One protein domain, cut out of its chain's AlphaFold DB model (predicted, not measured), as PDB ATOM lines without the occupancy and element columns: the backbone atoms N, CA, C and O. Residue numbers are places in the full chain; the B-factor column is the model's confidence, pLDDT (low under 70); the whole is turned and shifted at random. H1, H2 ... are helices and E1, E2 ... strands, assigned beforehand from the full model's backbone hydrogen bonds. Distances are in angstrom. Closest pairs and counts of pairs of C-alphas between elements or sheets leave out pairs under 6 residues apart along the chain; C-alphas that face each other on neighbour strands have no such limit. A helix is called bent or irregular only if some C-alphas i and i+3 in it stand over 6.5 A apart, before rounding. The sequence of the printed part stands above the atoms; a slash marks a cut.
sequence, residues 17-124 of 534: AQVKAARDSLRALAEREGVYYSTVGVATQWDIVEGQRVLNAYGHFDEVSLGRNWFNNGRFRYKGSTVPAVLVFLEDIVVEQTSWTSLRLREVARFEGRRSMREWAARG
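This is residues 17 to 124 of the 534 residues of an uncharacterized protein of Gemmatimonadetes bacterium (UniProt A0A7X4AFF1). Picture a long, strongly bent two-stranded hairpin, E3 and E4, its tip sticking out at residues 95 to 100, and a small two-stranded parallel sheet, E1 and E2, with H2 over one face and the short H3 over the other. At the end of the hairpin away from its tip, H4 follows E4 directly and meets the first turns of H1, the longest helix. The printed part has 108 residues with four named helices and four named strands, in the order H1, E1, H2, E2, H3, E3, E4, H4; the class is mixed, helices and strands. The whole is compact, with a radius of gyration of the C-alphas of 14.4 A, and spans 37 by 35 by 21 A.

Find C-alpha 17 at (419.598, 373.764, 450.209); from there H1 runs 22.7 A through residues 17 to 32. Next come E1, residues 40 to 43, 9.9 A long, and H2, residues 48 to 57, 14.5 A. E2 is residues 63 to 66, 9.9 A, and H3 is residues 73 to 77, 6.0 A. Look for C-alpha 85 at (408.851, 365.721, 447.179), where E3 begins; it runs to residue 95, 28.2 A away, and bends by 60 degrees at residue 92. E4, residues 100 to 112, measures 29.1 A and bends by 77 degrees at residue 103. H4, residues 113 to 122, measures 14.7 A and ends at C-alpha 122, (419.196, 365.633, 460.133).

Start at H1: with residues 18 to 22 alone it touches H4, the closest C-alphas being those of Gln 18 and Ala 121, 6.5 A apart. They run the same way at a steep tilt of 53 degrees. H1 and H2 are apart. E1 and E2 are parallel neighbours at 12 degrees, with N 41 and O 63 at 2.8 A, within hydrogen-bond range. E1, H2 and E2 form a strand-helix-strand unit, two parallel neighbour strands with a helix between, and its crossover is right-handed. The closest C-alphas of E1 and H2 are those of Ala 43 and Gly 51, 4.9 A apart; those of E2 and H3 are Ser 65 and Gly 74, 5.5 A apart. E3 and E4 form an antiparallel hairpin at 164 degrees; look at N 86 and O 111, 2.9 A, and N 94 and O 101, 2.9 A, both within hydrogen-bond range. E1 and E3 are apart. In H1, H2, H3 and H4 every O i to N i+4 pair is within hydrogen-bond range.

The two C-alphas farthest apart are those of Gln 97 and Arg 115, 42.7 A. The printed part has no cut, and no link is long. Residues 95 to 100 stand free. The mean pLDDT of the printed part is 86.7; look for values under 70 at residues 69 to 72, 79 to 80 and 99.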
ATOM      1  N   ALA A  17     418.319 374.205 449.655       88.94
ATOM      2  CA  ALA A  17     419.598 373.764 450.209       88.94
ATOM      3  C   ALA A  17     419.597 372.263 450.552       88.94
ATOM      4  O   ALA A  17     420.556 371.563 450.248       88.94
ATOM      5  N   GLN A  18     418.503 371.755 451.125       91.81
ATOM      6  CA  GLN A  18     418.358 370.347 451.491       91.81
ATOM      7  C   GLN A  18     418.272 369.451 450.257       91.81
ATOM      8  O   GLN A  18     418.847 368.375 450.272       91.81
ATOM      9  N   VAL A  19     417.597 369.877 449.186       90.12
ATOM     10  CA  VAL A  19     417.548 369.103 447.931       90.12
ATOM     11  C   VAL A  19     418.923 369.048 447.276       90.12
ATOM     12  O   VAL A  19     419.332 367.978 446.840       90.12
ATOM     13  N   LYS A  20     419.667 370.160 447.249       92.00
ATOM     14  CA  LYS A  20     421.047 370.168 446.738       92.00
ATOM     15  C   LYS A  20     421.944 369.224 447.545       92.00
ATOM     16  O   LYS A  20     422.541 368.324 446.971       92.00
ATOM     17  N   ALA A  21     421.926 369.341 448.872       91.94
ATOM     18  CA  ALA A  21     422.715 368.475 449.746       91.94
ATOM     19  C   ALA A  21     422.300 366.991 449.665       91.94
ATOM     20  O   ALA A  21     423.157 366.106 449.696       91.94
ATOM     21  N   ALA A  22     421.002 366.707 449.507       93.44
ATOM     22  CA  ALA A  22     420.507 365.358 449.259       93.44
ATOM     23  C   ALA A  22     421.072 364.796 447.953       93.44
ATOM     24  O   ALA A  22     421.537 363.664 447.933       93.44
ATOM     25  N   ARG A  23     421.087 365.584 446.873       94.38
ATOM     26  CA  ARG A  23     421.620 365.142 445.580       94.38
ATOM     27  C   ARG A  23     423.107 364.819 445.638       94.38
ATOM     28  O   ARG A  23     423.511 363.815 445.061       94.38
ATOM     29  N   ASP A  24     423.890 365.636 446.333       94.12
ATOM     30  CA  ASP A  24     425.322 365.388 446.520       94.12
ATOM     31  C   ASP A  24     425.548 364.111 447.343       94.12
ATOM     32  O   ASP A  24     426.368 363.266 446.988       94.12
ATOM     33  N   SER A  25     424.747 363.920 448.395       94.44
ATOM     34  CA  SER A  25     424.805 362.723 449.243       94.44
ATOM     35  C   SER A  25     424.403 361.454 448.484       94.44
ATOM     36  O   SER A  25     425.055 360.420 448.622       94.44
ATOM     37  N   LEU A  26     423.357 361.526 447.654       95.00
ATOM     38  CA  LEU A  26     422.901 360.421 446.808       95.00
ATOM     39  C   LEU A  26     423.909 360.077 445.715       95.00
ATOM     40  O   LEU A  26     424.113 358.899 445.441       95.00
ATOM     41  N   ARG A  27     424.568 361.079 445.125       95.62
ATOM     42  CA  ARG A  27     425.655 360.859 444.166       95.62
ATOM     43  C   ARG A  27     426.820 360.120 444.820       95.62
ATOM     44  O   ARG A  27     427.246 359.098 444.298       95.62
ATOM     45  N   ALA A  28     427.274 360.579 445.986       94.75
ATOM     46  CA  ALA A  28     428.351 359.922 446.727       94.75
ATOM     47  C   ALA A  28     427.974 358.496 447.178       94.75
ATOM     48  O   ALA A  28     428.816 357.598 447.203       94.75
ATOM     49  N   LEU A  29     426.704 358.272 447.534       93.69
ATOM     50  CA  LEU A  29     426.164 356.939 447.794       93.69
ATOM     51  C   LEU A  29     426.225 356.068 446.533       93.69
ATOM     52  O   LEU A  29     426.765 354.974 446.595       93.69
ATOM     53  N   ALA A  30     425.722 356.551 445.400       93.19
ATOM     54  CA  ALA A  30     425.725 355.803 444.147       93.19
ATOM     55  C   ALA A  30     427.144 355.431 443.686       93.19
ATOM     56  O   ALA A  30     427.385 354.283 443.324       93.19
ATOM     57  N   GLU A  31     428.094 356.365 443.792       94.56
ATOM     58  CA  GLU A  31     429.514 356.127 443.508       94.56
ATOM     59  C   GLU A  31     430.103 355.026 444.398       94.56
ATOM     60  O   GLU A  31     430.786 354.131 443.903       94.56
ATOM     61  N   ARG A  32     429.809 355.050 445.706       94.62
ATOM     62  CA  ARG A  32     430.278 354.019 446.646       94.62
ATOM     63  C   ARG A  32     429.705 352.638 446.330       94.62
ATOM     64  O   ARG A  32     430.392 351.639 446.515       94.62
ATOM     65  N   GLU A  33     428.458 352.590 445.886       92.81
ATOM     66  CA  GLU A  33     427.714 351.351 445.643       92.81
ATOM     67  C   GLU A  33     427.870 350.858 444.191       92.81
ATOM     68  O   GLU A  33     427.294 349.843 443.812       92.81
ATOM     69  N   GLY A  34     428.664 351.561 443.373       92.69
ATOM     70  CA  GLY A  34     428.959 351.175 441.993       92.69
ATOM     71  C   GLY A  34     427.760 351.268 441.045       92.69
ATOM     72  O   GLY A  34     427.714 350.533 440.059       92.69
ATOM     73  N   VAL A  35     426.792 352.147 441.323       92.69
ATOM     74  CA  VAL A  35     425.596 352.348 440.489       92.69
ATOM     75  C   VAL A  35     425.608 353.716 439.808       92.69
ATOM     76  O   VAL A  35     426.169 354.685 440.317       92.69
ATOM     77  N   TYR A  36     424.972 353.809 438.638       93.69
ATOM     78  CA  TYR A  36     424.800 355.087 437.947       93.69
ATOM     79  C   TYR A  36     423.784 355.972 438.682       93.69
ATOM     80  O   TYR A  36     422.772 355.491 439.190       93.69
ATOM     81  N   TYR A  37     424.044 357.278 438.709       95.19
ATOM     82  CA  TYR A  37     423.181 358.270 439.338       95.19
ATOM     83  C   TYR A  37     422.691 359.291 438.316       95.19
ATOM     84  O   TYR A  37     423.497 359.905 437.619       95.19
ATOM     85  N   SER A  38     421.376 359.507 438.282       94.81
ATOM     86  CA  SER A  38     420.717 360.525 437.466       94.81
ATOM     87  C   SER A  38     419.649 361.252 438.275       94.81
ATOM     88  O   SER A  38     419.068 360.706 439.216       94.81
ATOM     89  N   THR A  39     419.397 362.505 437.916       96.00
ATOM     90  CA  THR A  39     418.421 363.381 438.553       96.00
ATOM     91  C   THR A  39     417.385 363.857 437.550       96.00
ATOM     92  O   THR A  39     417.721 364.469 436.541       96.00
ATOM     93  N   VAL A  40     416.109 363.637 437.877       94.44
ATOM     94  CA  VAL A  40     414.971 364.071 437.059       94.44
ATOM     95  C   VAL A  40     414.202 365.168 437.790       94.44
ATOM     96  O   VAL A  40     413.729 364.969 438.910       94.44
ATOM     97  N   GLY A  41     414.078 366.338 437.170       93.94
ATOM     98  CA  GLY A  41     413.261 367.439 437.672       93.94
ATOM     99  C   GLY A  41     411.850 367.358 437.100       93.94
ATOM    100  O   GLY A  41     411.680 367.482 435.893       93.94
ATOM    101  N   VAL A  42     410.828 367.182 437.939       91.12
ATOM    102  CA  VAL A  42     409.423 367.137 437.492       91.12
ATOM    103  C   VAL A  42     408.677 368.363 438.003       91.12
ATOM    104  O   VAL A  42     408.568 368.568 439.211       91.12
ATOM    105  N   ALA A  43     408.143 369.166 437.084       89.62
ATOM    106  CA  ALA A  43     407.363 370.361 437.395       89.62
ATOM    107  C   ALA A  43     405.909 370.190 436.931       89.62
ATOM    108  O   ALA A  43     405.639 369.986 435.748       89.62
ATOM    109  N   THR A  44     404.962 370.271 437.869       81.38
ATOM    110  CA  THR A  44     403.520 370.095 437.613       81.38
ATOM    111  C   THR A  44     402.771 371.418 437.440       81.38
ATOM    112  O   THR A  44     401.540 371.448 437.504       81.38
ATOM    113  N   GLN A  45     403.493 372.527 437.276       81.31
ATOM    114  CA  GLN A  45     402.917 373.849 437.056       81.31
ATOM    115  C   GLN A  45     402.113 373.894 435.750       81.31
ATOM    116  O   GLN A  45     402.368 373.157 434.798       81.31
ATOM    117  N   TRP A  46     401.112 374.775 435.716       71.38
ATOM    118  CA  TRP A  46     400.321 375.024 434.510       71.38
ATOM    119  C   TRP A  46     401.130 375.731 433.424       71.38
ATOM    120  O   TRP A  46     400.932 375.458 432.243       71.38
ATOM    121  N   ASP A  47     402.042 376.612 433.825       82.50
ATOM    122  CA  ASP A  47     402.938 377.314 432.923       82.50
ATOM    123  C   ASP A  47     404.316 376.636 432.878       82.50
ATOM    124  O   ASP A  47     404.931 376.345 433.909       82.50
ATOM    125  N   ILE A  48     404.799 376.368 431.664       82.31
ATOM    126  CA  ILE A  48     406.059 375.650 431.430       82.31
ATOM    127  C   ILE A  48     407.255 376.513 431.854       82.31
ATOM    128  O   ILE A  48     408.212 375.989 432.427       82.31
ATOM    129  N   VAL A  49     407.195 377.829 431.620       86.75
ATOM    130  CA  VAL A  49     408.272 378.762 431.982       86.75
ATOM    131  C   VAL A  49     408.397 378.851 433.500       86.75
ATOM    132  O   VAL A  49     409.503 378.800 434.043       86.75
ATOM    133  N   GLU A  50     407.272 378.904 434.206       85.38
ATOM    134  CA  GLU A  50     407.228 378.845 435.657       85.38
ATOM    135  C   GLU A  50     407.756 377.512 436.196       85.38
ATOM    136  O   GLU A  50     408.585 377.514 437.109       85.38
ATOM    137  N   GLY A  51     407.335 376.385 435.617       88.00
ATOM    138  CA  GLY A  51     407.843 375.061 435.979       88.00
ATOM    139  C   GLY A  51     409.363 374.959 435.835       88.00
ATOM    140  O   GLY A  51     410.052 374.557 436.776       88.00
ATOM    141  N   GLN A  52     409.905 375.417 434.703       91.00
ATOM    142  CA  GLN A  52     411.349 375.472 434.473       91.00
ATOM    143  C   GLN A  52     412.049 376.395 435.478       91.00
ATOM    144  O   GLN A  52     413.085 376.031 436.031       91.00
ATOM    145  N   ARG A  53     411.490 377.581 435.750       89.69
ATOM    146  CA  ARG A  53     412.035 378.533 436.732       89.69
ATOM    147  C   ARG A  53     412.111 377.917 438.130       89.69
ATOM    148  O   ARG A  53     413.118 378.099 438.814       89.69
ATOM    149  N   VAL A  54     411.080 377.180 438.548       86.94
ATOM    150  CA  VAL A  54     411.060 376.469 439.836       86.94
ATOM    151  C   VAL A  54     412.129 375.382 439.877       86.94
ATOM    152  O   VAL A  54     412.872 375.316 440.854       86.94
ATOM    153  N   LEU A  55     412.261 374.562 438.830       90.88
ATOM    154  CA  LEU A  55     413.304 373.534 438.779       90.88
ATOM    155  C   LEU A  55     414.710 374.148 438.788       90.88
ATOM    156  O   LEU A  55     415.548 373.717 439.576       90.88
ATOM    157  N   ASN A  56     414.947 375.222 438.034       91.44
ATOM    158  CA  ASN A  56     416.242 375.912 438.001       91.44
ATOM    159  C   ASN A  56     416.718 376.371 439.391       91.44
ATOM    160  O   ASN A  56     417.919 376.377 439.660       91.44
ATOM    161  N   ALA A  57     415.800 376.695 440.307       90.00
ATOM    162  CA  ALA A  57     416.157 377.032 441.684       90.00
ATOM    163  C   ALA A  57     416.859 375.881 442.431       90.00
ATOM    164  O   ALA A  57     417.743 376.115 443.263       90.00
ATOM    165  N   TYR A  58     416.496 374.634 442.124       88.00
ATOM    166  CA  TYR A  58     417.073 373.423 442.710       88.00
ATOM    167  C   TYR A  58     418.388 372.981 442.046       88.00
ATOM    168  O   TYR A  58     419.042 372.059 442.538       88.00
ATOM    169  N   GLY A  59     418.824 373.681 440.995       90.19
ATOM    170  CA  GLY A  59     420.052 373.411 440.250       90.19
ATOM    171  C   GLY A  59     419.808 372.671 438.934       90.19
ATOM    172  O   GLY A  59     418.681 372.536 438.477       90.19
ATOM    173  N   HIS A  60     420.895 372.203 438.320       92.88
ATOM    174  CA  HIS A  60     420.858 371.446 437.063       92.88
ATOM    175  C   HIS A  60     420.219 370.073 437.276       92.88
ATOM    176  O   HIS A  60     420.537 369.459 438.282       92.88
ATOM    177  N   PHE A  61     419.401 369.558 436.366       93.81
ATOM    178  CA  PHE A  61     418.934 368.165 436.381       93.81
ATOM    179  C   PHE A  61     419.413 367.472 435.109       93.81
ATOM    180  O   PHE A  61     419.591 368.136 434.092       93.81
ATOM    181  N   ASP A  62     419.637 366.165 435.173       93.50
ATOM    182  CA  ASP A  62     420.059 365.377 434.009       93.50
ATOM    183  C   ASP A  62     418.893 365.202 433.021       93.50
ATOM    184  O   ASP A  62     419.092 365.200 431.809       93.50
ATOM    185  N   GLU A  63     417.665 365.154 433.543       91.00
ATOM    186  CA  GLU A  63     416.420 365.196 432.778       91.00
ATOM    187  C   GLU A  63     415.431 366.177 433.423       91.00
ATOM    188  O   GLU A  63     415.370 366.327 434.646       91.00
ATOM    189  N   VAL A  64     414.619 366.846 432.605       91.19
ATOM    190  CA  VAL A  64     413.563 367.745 433.074       91.19
ATOM    191  C   VAL A  64     412.246 367.389 432.386       91.19
ATOM    192  O   VAL A  64     412.143 367.421 431.164       91.19
ATOM    193  N   SER A  65     411.222 367.076 433.180       87.50
ATOM    194  CA  SER A  65     409.861 366.806 432.723       87.50
ATOM    195  C   SER A  65     408.942 367.966 433.104       87.50
ATOM    196  O   SER A  65     408.480 368.091 434.246       87.50
ATOM    197  N   LEU A  66     408.681 368.828 432.123       85.06
ATOM    198  CA  LEU A  66     407.713 369.918 432.214       85.06
ATOM    199  C   LEU A  66     406.431 369.509 431.501       85.06
ATOM    200  O   LEU A  66     406.471 368.870 430.453       85.06
ATOM    201  N   GLY A  67     405.289 369.931 432.021       70.69
ATOM    202  CA  GLY A  67     404.029 369.744 431.321       70.69
ATOM    203  C   GLY A  67     402.876 370.360 432.085       70.69
ATOM    204  O   GLY A  67     402.895 370.400 433.316       70.69
ATOM    205  N   ARG A  68     401.852 370.803 431.351       71.69
ATOM    206  CA  ARG A  68     400.603 371.282 431.948       71.69
ATOM    207  C   ARG A  68     399.986 370.115 432.720       71.69
ATOM    208  O   ARG A  68     399.648 369.117 432.097       71.69
ATOM    209  N   ASN A  69     399.919 370.235 434.047       54.38
ATOM    210  CA  ASN A  69     399.394 369.361 435.122       54.38
ATOM    211  C   ASN A  69     398.792 367.957 434.795       54.38
ATOM    212  O   ASN A  69     399.014 367.013 435.560       54.38
ATOM    213  N   TRP A  70     398.031 367.799 433.706       50.78
ATOM    214  CA  TRP A  70     397.373 366.571 433.228       50.78
ATOM    215  C   TRP A  70     398.111 365.782 432.120       50.78
ATOM    216  O   TRP A  70     397.725 364.650 431.844       50.78
ATOM    217  N   PHE A  71     399.180 366.329 431.530       54.59
ATOM    218  CA  PHE A  71     400.030 365.699 430.501       54.59
ATOM    219  C   PHE A  71     401.509 365.792 430.904       54.59
ATOM    220  O   PHE A  71     402.362 366.220 430.133       54.59
ATOM    221  N   ASN A  72     401.826 365.453 432.155       67.69
ATOM    222  CA  ASN A  72     403.212 365.353 432.602       67.69
ATOM    223  C   ASN A  72     403.562 363.871 432.805       67.69
ATOM    224  O   ASN A  72     403.192 363.268 433.814       67.69
ATOM    225  N   ASN A  73     404.268 363.283 431.834       71.38
ATOM    226  CA  ASN A  73     404.704 361.885 431.890       71.38
ATOM    227  C   ASN A  73     405.584 361.600 433.113       71.38
ATOM    228  O   ASN A  73     405.460 360.527 433.701       71.38
ATOM    229  N   GLY A  74     406.393 362.565 433.565       80.75
ATOM    230  CA  GLY A  74     407.134 362.461 434.822       80.75
ATOM    231  C   GLY A  74     406.205 362.296 436.028       80.75
ATOM    232  O   GLY A  74     406.417 361.418 436.863       80.75
ATOM    233  N   ARG A  75     405.109 363.062 436.099       78.81
ATOM    234  CA  ARG A  75     404.110 362.927 437.174       78.81
ATOM    235  C   ARG A  75     403.470 361.538 437.193       78.81
ATOM    236  O   ARG A  75     403.282 360.982 438.277       78.81
ATOM    237  N   PHE A  76     403.137 360.991 436.023       73.75
ATOM    238  CA  PHE A  76     402.563 359.647 435.911       73.75
ATOM    239  C   PHE A  76     403.582 358.561 436.262       73.75
ATOM    240  O   PHE A  76     403.263 357.660 437.038       73.75
ATOM    241  N   ARG A  77     404.814 358.675 435.752       77.62
ATOM    242  CA  ARG A  77     405.896 357.706 435.980       77.62
ATOM    243  C   ARG A  77     406.298 357.629 437.450       77.62
ATOM    244  O   ARG A  77     406.418 356.533 437.986       77.62
ATOM    245  N   TYR A  78     406.459 358.772 438.115       80.69
ATOM    246  CA  TYR A  78     407.010 358.835 439.474       80.69
ATOM    247  C   TYR A  78     405.949 358.977 440.578       80.69
ATOM    248  O   TYR A  78     406.297 359.235 441.729       80.69
ATOM    249  N   LYS A  79     404.655 358.791 440.253       69.94
ATOM    250  CA  LYS A  79     403.515 358.942 441.184       69.94
ATOM    251  C   LYS A  79     403.618 360.250 441.982       69.94
ATOM    252  O   LYS A  79     403.872 360.243 443.192       69.94
ATOM    253  N   GLY A  80     403.489 361.368 441.262       64.25
ATOM    254  CA  GLY A  80     403.725 362.711 441.797       64.25
ATOM    255  C   GLY A  80     402.926 363.031 443.067       64.25
ATOM    256  O   GLY A  80     401.801 362.570 443.240       64.25
ATOM    257  N   SER A  81     403.520 363.846 443.936       70.00
ATOM    258  CA  SER A  81     402.921 364.315 445.189       70.00
ATOM    259  C   SER A  81     402.234 365.676 445.004       70.00
ATOM    260  O   SER A  81     402.559 366.426 444.081       70.00
ATOM    261  N   THR A  82     401.256 365.996 445.855       73.12
ATOM    262  CA  THR A  82     400.588 367.317 445.883       73.12
ATOM    263  C   THR A  82     401.417 368.373 446.606       73.12
ATOM    264  O   THR A  82     401.167 369.569 446.460       73.12
ATOM    265  N   VAL A  83     402.420 367.934 447.364       81.19
ATOM    266  CA  VAL A  83     403.468 368.776 447.926       81.19
ATOM    267  C   VAL A  83     404.783 368.456 447.225       81.19
ATOM    268  O   VAL A  83     404.954 367.362 446.689       81.19
ATOM    269  N   PRO A  84     405.752 369.373 447.221       84.75
ATOM    270  CA  PRO A  84     407.058 369.047 446.681       84.75
ATOM    271  C   PRO A  84     407.699 367.870 447.422       84.75
ATOM    272  O   PRO A  84     407.665 367.806 448.656       84.75
ATOM    273  N   ALA A  85     408.305 366.964 446.663       89.75
ATOM    274  CA  ALA A  85     408.851 365.721 447.179       89.75
ATOM    275  C   ALA A  85     410.209 365.399 446.551       89.75
ATOM    276  O   ALA A  85     410.475 365.782 445.411       89.75
ATOM    277  N   VAL A  86     411.042 364.662 447.286       92.19
ATOM    278  CA  VAL A  86     412.197 363.949 446.730       92.19
ATOM    279  C   VAL A  86     411.885 362.463 446.751       92.19
ATOM    280  O   VAL A  86     411.557 361.897 447.794       92.19
ATOM    281  N   LEU A  87     411.978 361.850 445.580       92.50
ATOM    282  CA  LEU A  87     411.731 360.437 445.354       92.50
ATOM    283  C   LEU A  87     413.045 359.813 444.915       92.50
ATOM    284  O   LEU A  87     413.726 360.368 444.053       92.50
ATOM    285  N   VAL A  88     413.402 358.682 445.509       93.31
ATOM    286  CA  VAL A  88     414.618 357.950 445.158       93.31
ATOM    287  C   VAL A  88     414.207 356.583 444.659       93.31
ATOM    288  O   VAL A  88     413.565 355.819 445.381       93.31
ATOM    289  N   PHE A  89     414.577 356.288 443.419       92.62
ATOM    290  CA  PHE A  89     414.299 355.019 442.771       92.62
ATOM    291  C   PHE A  89     415.604 354.289 442.469       92.62
ATOM    292  O   PHE A  89     416.615 354.917 442.163       92.62
ATOM    293  N   LEU A  90     415.558 352.964 442.539       93.06
ATOM    294  CA  LEU A  90     416.549 352.086 441.939       93.06
ATOM    295  C   LEU A  90     415.941 351.537 440.650       93.06
ATOM    296  O   LEU A  90     414.822 351.014 440.674       93.06
ATOM    297  N   GLU A  91     416.654 351.701 439.542       91.31
ATOM    298  CA  GLU A  91     416.177 351.311 438.222       91.31
ATOM    299  C   GLU A  91     417.156 350.343 437.567       91.31
ATOM    300  O   GLU A  91     418.310 350.689 437.317       91.31
ATOM    301  N   ASP A  92     416.681 349.133 437.281       89.56
ATOM    302  CA  ASP A  92     417.420 348.186 436.455       89.56
ATOM    303  C   ASP A  92     417.230 348.605 434.996       89.56
ATOM    304  O   ASP A  92     416.100 348.597 434.493       89.56
ATOM    305  N   ILE A  93     418.315 348.976 434.316       87.31
ATOM    306  CA  ILE A  93     418.284 349.378 432.907       87.31
ATOM    307  C   ILE A  93     419.108 348.424 432.048       87.31
ATOM    308  O   ILE A  93     420.196 347.996 432.428       87.31
ATOM    309  N   VAL A  94     418.601 348.124 430.858       85.69
ATOM    310  CA  VAL A  94     419.393 347.530 429.776       85.69
ATOM    311  C   VAL A  94     419.753 348.653 428.832       85.69
ATOM    312  O   VAL A  94     418.860 349.325 428.323       85.69
ATOM    313  N   VAL A  95     421.047 348.866 428.618       83.88
ATOM    314  CA  VAL A  95     421.548 349.868 427.678       83.88
ATOM    315  C   VAL A  95     421.941 349.162 426.388       83.88
ATOM    316  O   VAL A  95     422.773 348.257 426.388       83.88
ATOM    317  N   GLU A  96     421.329 349.583 425.293       87.81
ATOM    318  CA  GLU A  96     421.684 349.205 423.931       87.81
ATOM    319  C   GLU A  96     422.474 350.344 423.273       87.81
ATOM    320  O   GLU A  96     422.663 351.417 423.846       87.81
ATOM    321  N   GLN A  97     422.939 350.141 422.039       84.50
ATOM    322  CA  GLN A  97     423.790 351.117 421.352       84.50
ATOM    323  C   GLN A  97     423.129 352.501 421.184       84.50
ATOM    324  O   GLN A  97     423.825 353.515 421.174       84.50
ATOM    325  N   THR A  98     421.803 352.553 421.042       82.25
ATOM    326  CA  THR A  98     421.040 353.789 420.786       82.25
ATOM    327  C   THR A  98     419.833 353.962 421.703       82.25
ATOM    328  O   THR A  98     419.076 354.918 421.549       82.25
ATOM    329  N   SER A  99     419.623 353.042 422.641       69.56
ATOM    330  CA  SER A  99     418.429 353.007 423.477       69.56
ATOM    331  C   SER A  99     418.782 352.530 424.880       69.56
ATOM    332  O   SER A  99     419.832 351.932 425.112       69.56
ATOM    333  N   TRP A 100     417.899 352.786 425.831       81.12
ATOM    334  CA  TRP A 100     417.906 352.058 427.086       81.12
ATOM    335  C   TRP A 100     416.473 351.692 427.447       81.12
ATOM    336  O   TRP A 100     415.534 352.435 427.158       81.12
ATOM    337  N   THR A 101     416.298 350.532 428.069       76.06
ATOM    338  CA  THR A 101     414.996 350.048 428.528       76.06
ATOM    339  C   THR A 101     415.027 349.883 430.037       76.06
ATOM    340  O   THR A 101     415.874 349.171 430.572       76.06
ATOM    341  N   SER A 102     414.075 350.522 430.715       80.31
ATOM    342  CA  SER A 102     413.786 350.260 432.124       80.31
ATOM    343  C   SER A 102     413.153 348.880 432.278       80.31
ATOM    344  O   SER A 102     412.088 348.619 431.716       80.31
ATOM    345  N   LEU A 103     413.795 347.991 433.033       77.75
ATOM    346  CA  LEU A 103     413.259 346.670 433.359       77.75
ATOM    347  C   LEU A 103     412.433 346.699 434.644       77.75
ATOM    348  O   LEU A 103     411.383 346.057 434.738       77.75
ATOM    349  N   ARG A 104     412.928 347.409 435.661       81.94
ATOM    350  CA  ARG A 104     412.332 347.439 436.998       81.94
ATOM    351  C   ARG A 104     412.634 348.765 437.669       81.94
ATOM    352  O   ARG A 104     413.788 349.067 437.932       81.94
ATOM    353  N   LEU A 105     411.584 349.503 438.014       86.69
ATOM    354  CA  LEU A 105     411.665 350.727 438.802       86.69
ATOM    355  C   LEU A 105     411.173 350.438 440.225       86.69
ATOM    356  O   LEU A 105     409.995 350.128 440.426       86.69
ATOM    357  N   ARG A 106     412.060 350.530 441.216       90.62
ATOM    358  CA  ARG A 106     411.741 350.323 442.635       90.62
ATOM    359  C   ARG A 106     411.910 351.624 443.400       90.62
ATOM    360  O   ARG A 106     413.006 352.165 443.447       90.62
ATOM    361  N   GLU A 107     410.850 352.104 444.041       92.62
ATOM    362  CA  GLU A 107     410.946 353.228 444.978       92.62
ATOM    363  C   GLU A 107     411.667 352.768 446.249       92.62
ATOM    364  O   GLU A 107     411.220 351.835 446.913       92.62
ATOM    365  N   VAL A 108     412.801 353.392 446.560       93.75
ATOM    366  CA  VAL A 108     413.627 353.070 447.736       93.75
ATOM    367  C   VAL A 108     413.361 354.053 448.870       93.75
ATOM    368  O   VAL A 108     413.475 353.702 450.042       93.75
ATOM    369  N   ALA A 109     413.001 355.292 448.528       93.75
ATOM    370  CA  ALA A 109     412.607 356.293 449.502       93.75
ATOM    371  C   ALA A 109     411.733 357.389 448.891       93.75
ATOM    372  O   ALA A 109     411.835 357.717 447.706       93.75
ATOM    373  N   ARG A 110     410.920 358.002 449.749       93.88
ATOM    374  CA  ARG A 110     410.048 359.127 449.424       93.88
ATOM    375  C   ARG A 110     410.017 360.097 450.595       93.88
ATOM    376  O   ARG A 110     409.740 359.709 451.728       93.88
ATOM    377  N   PHE A 111     410.283 361.364 450.302       93.94
ATOM    378  CA  PHE A 111     410.312 362.442 451.285       93.94
ATOM    379  C   PHE A 111     409.420 363.582 450.813       93.94
ATOM    380  O   PHE A 111     409.782 364.330 449.906       93.94
ATOM    381  N   GLU A 112     408.238 363.700 451.416       90.94
ATOM    382  CA  GLU A 112     407.206 364.652 451.001       90.94
ATOM    383  C   GLU A 112     407.134 365.842 451.960       90.94
ATOM    384  O   GLU A 112     406.983 365.704 453.179       90.94
ATOM    385  N   GLY A 113     407.242 367.044 451.398       87.19
ATOM    386  CA  GLY A 113     407.126 368.289 452.135       87.19
ATOM    387  C   GLY A 113     408.304 368.611 453.064       87.19
ATOM    388  O   GLY A 113     409.291 367.891 453.220       87.19
ATOM    389  N   ARG A 114     408.193 369.775 453.711       87.00
ATOM    390  CA  ARG A 114     409.288 370.411 454.460       87.00
ATOM    391  C   ARG A 114     409.771 369.597 455.662       87.00
ATOM    392  O   ARG A 114     410.965 369.590 455.953       87.00
ATOM    393  N   ARG A 115     408.850 368.967 456.398       89.56
ATOM    394  CA  ARG A 115     409.170 368.225 457.625       89.56
ATOM    395  C   ARG A 115     410.008 366.987 457.312       89.56
ATOM    396  O   ARG A 115     411.097 366.855 457.863       89.56
ATOM    397  N   SER A 116     409.545 366.164 456.371       91.69
ATOM    398  CA  SER A 116     410.233 364.938 455.953       91.69
ATOM    399  C   SER A 116     411.645 365.231 455.429       91.69
ATOM    400  O   SER A 116     412.614 364.606 455.858       91.69
ATOM    401  N   MET A 117     411.796 366.281 454.610       92.12
ATOM    402  CA  MET A 117     413.107 366.711 454.108       92.12
ATOM    403  C   MET A 117     414.073 367.150 455.216       92.12
ATOM    404  O   MET A 117     415.267 366.868 455.139       92.12
ATOM    405  N   ARG A 118     413.584 367.825 456.265       91.81
ATOM    406  CA  ARG A 118     414.417 368.216 457.418       91.81
ATOM    407  C   ARG A 118     414.839 367.016 458.255       91.81
ATOM    408  O   ARG A 118     415.996 366.942 458.651       91.81
ATOM    409  N   GLU A 119     413.922 366.088 458.509       93.06
ATOM    410  CA  GLU A 119     414.203 364.858 459.260       93.06
ATOM    411  C   GLU A 119     415.189 363.950 458.509       93.06
ATOM    412  O   GLU A 119     416.035 363.296 459.118       93.06
ATOM    413  N   TRP A 120     415.130 363.920 457.177       94.81
ATOM    414  CA  TRP A 120     416.114 363.216 456.359       94.81
ATOM    415  C   TRP A 120     417.480 363.914 456.353       94.81
ATOM    416  O   TRP A 120     418.498 363.257 456.577       94.81
ATOM    417  N   ALA A 121     417.507 365.243 456.218       93.94
ATOM    418  CA  ALA A 121     418.735 366.034 456.319       93.94
ATOM    419  C   ALA A 121     419.428 365.872 457.685       93.94
ATOM    420  O   ALA A 121     420.643 365.712 457.744       93.94
ATOM    421  N   ALA A 122     418.665 365.845 458.784       94.56
ATOM    422  CA  ALA A 122     419.196 365.633 460.133       94.56
ATOM    423  C   ALA A 122     419.857 364.253 460.316       94.56
ATOM    424  O   ALA A 122     420.726 364.095 461.168       94.56
ATOM    425  N   ARG A 123     419.481 363.265 459.493       94.69
ATOM    426  CA  ARG A 123     420.085 361.923 459.439       94.69
ATOM    427  C   ARG A 123     421.208 361.812 458.399       94.69
ATOM    428  O   ARG A 123     421.561 360.702 457.999       94.69
ATOM    429  N   GLY A 124     421.724 362.945 457.916       94.19
ATOM    430  CA  GLY A 124     422.803 363.001 456.930       94.19
ATOM    431  C   GLY A 124     422.420 362.432 455.563       94.19
ATOM    432  O   GLY A 124     423.273 361.868 454.891       94.19
TER     433      GLY A 124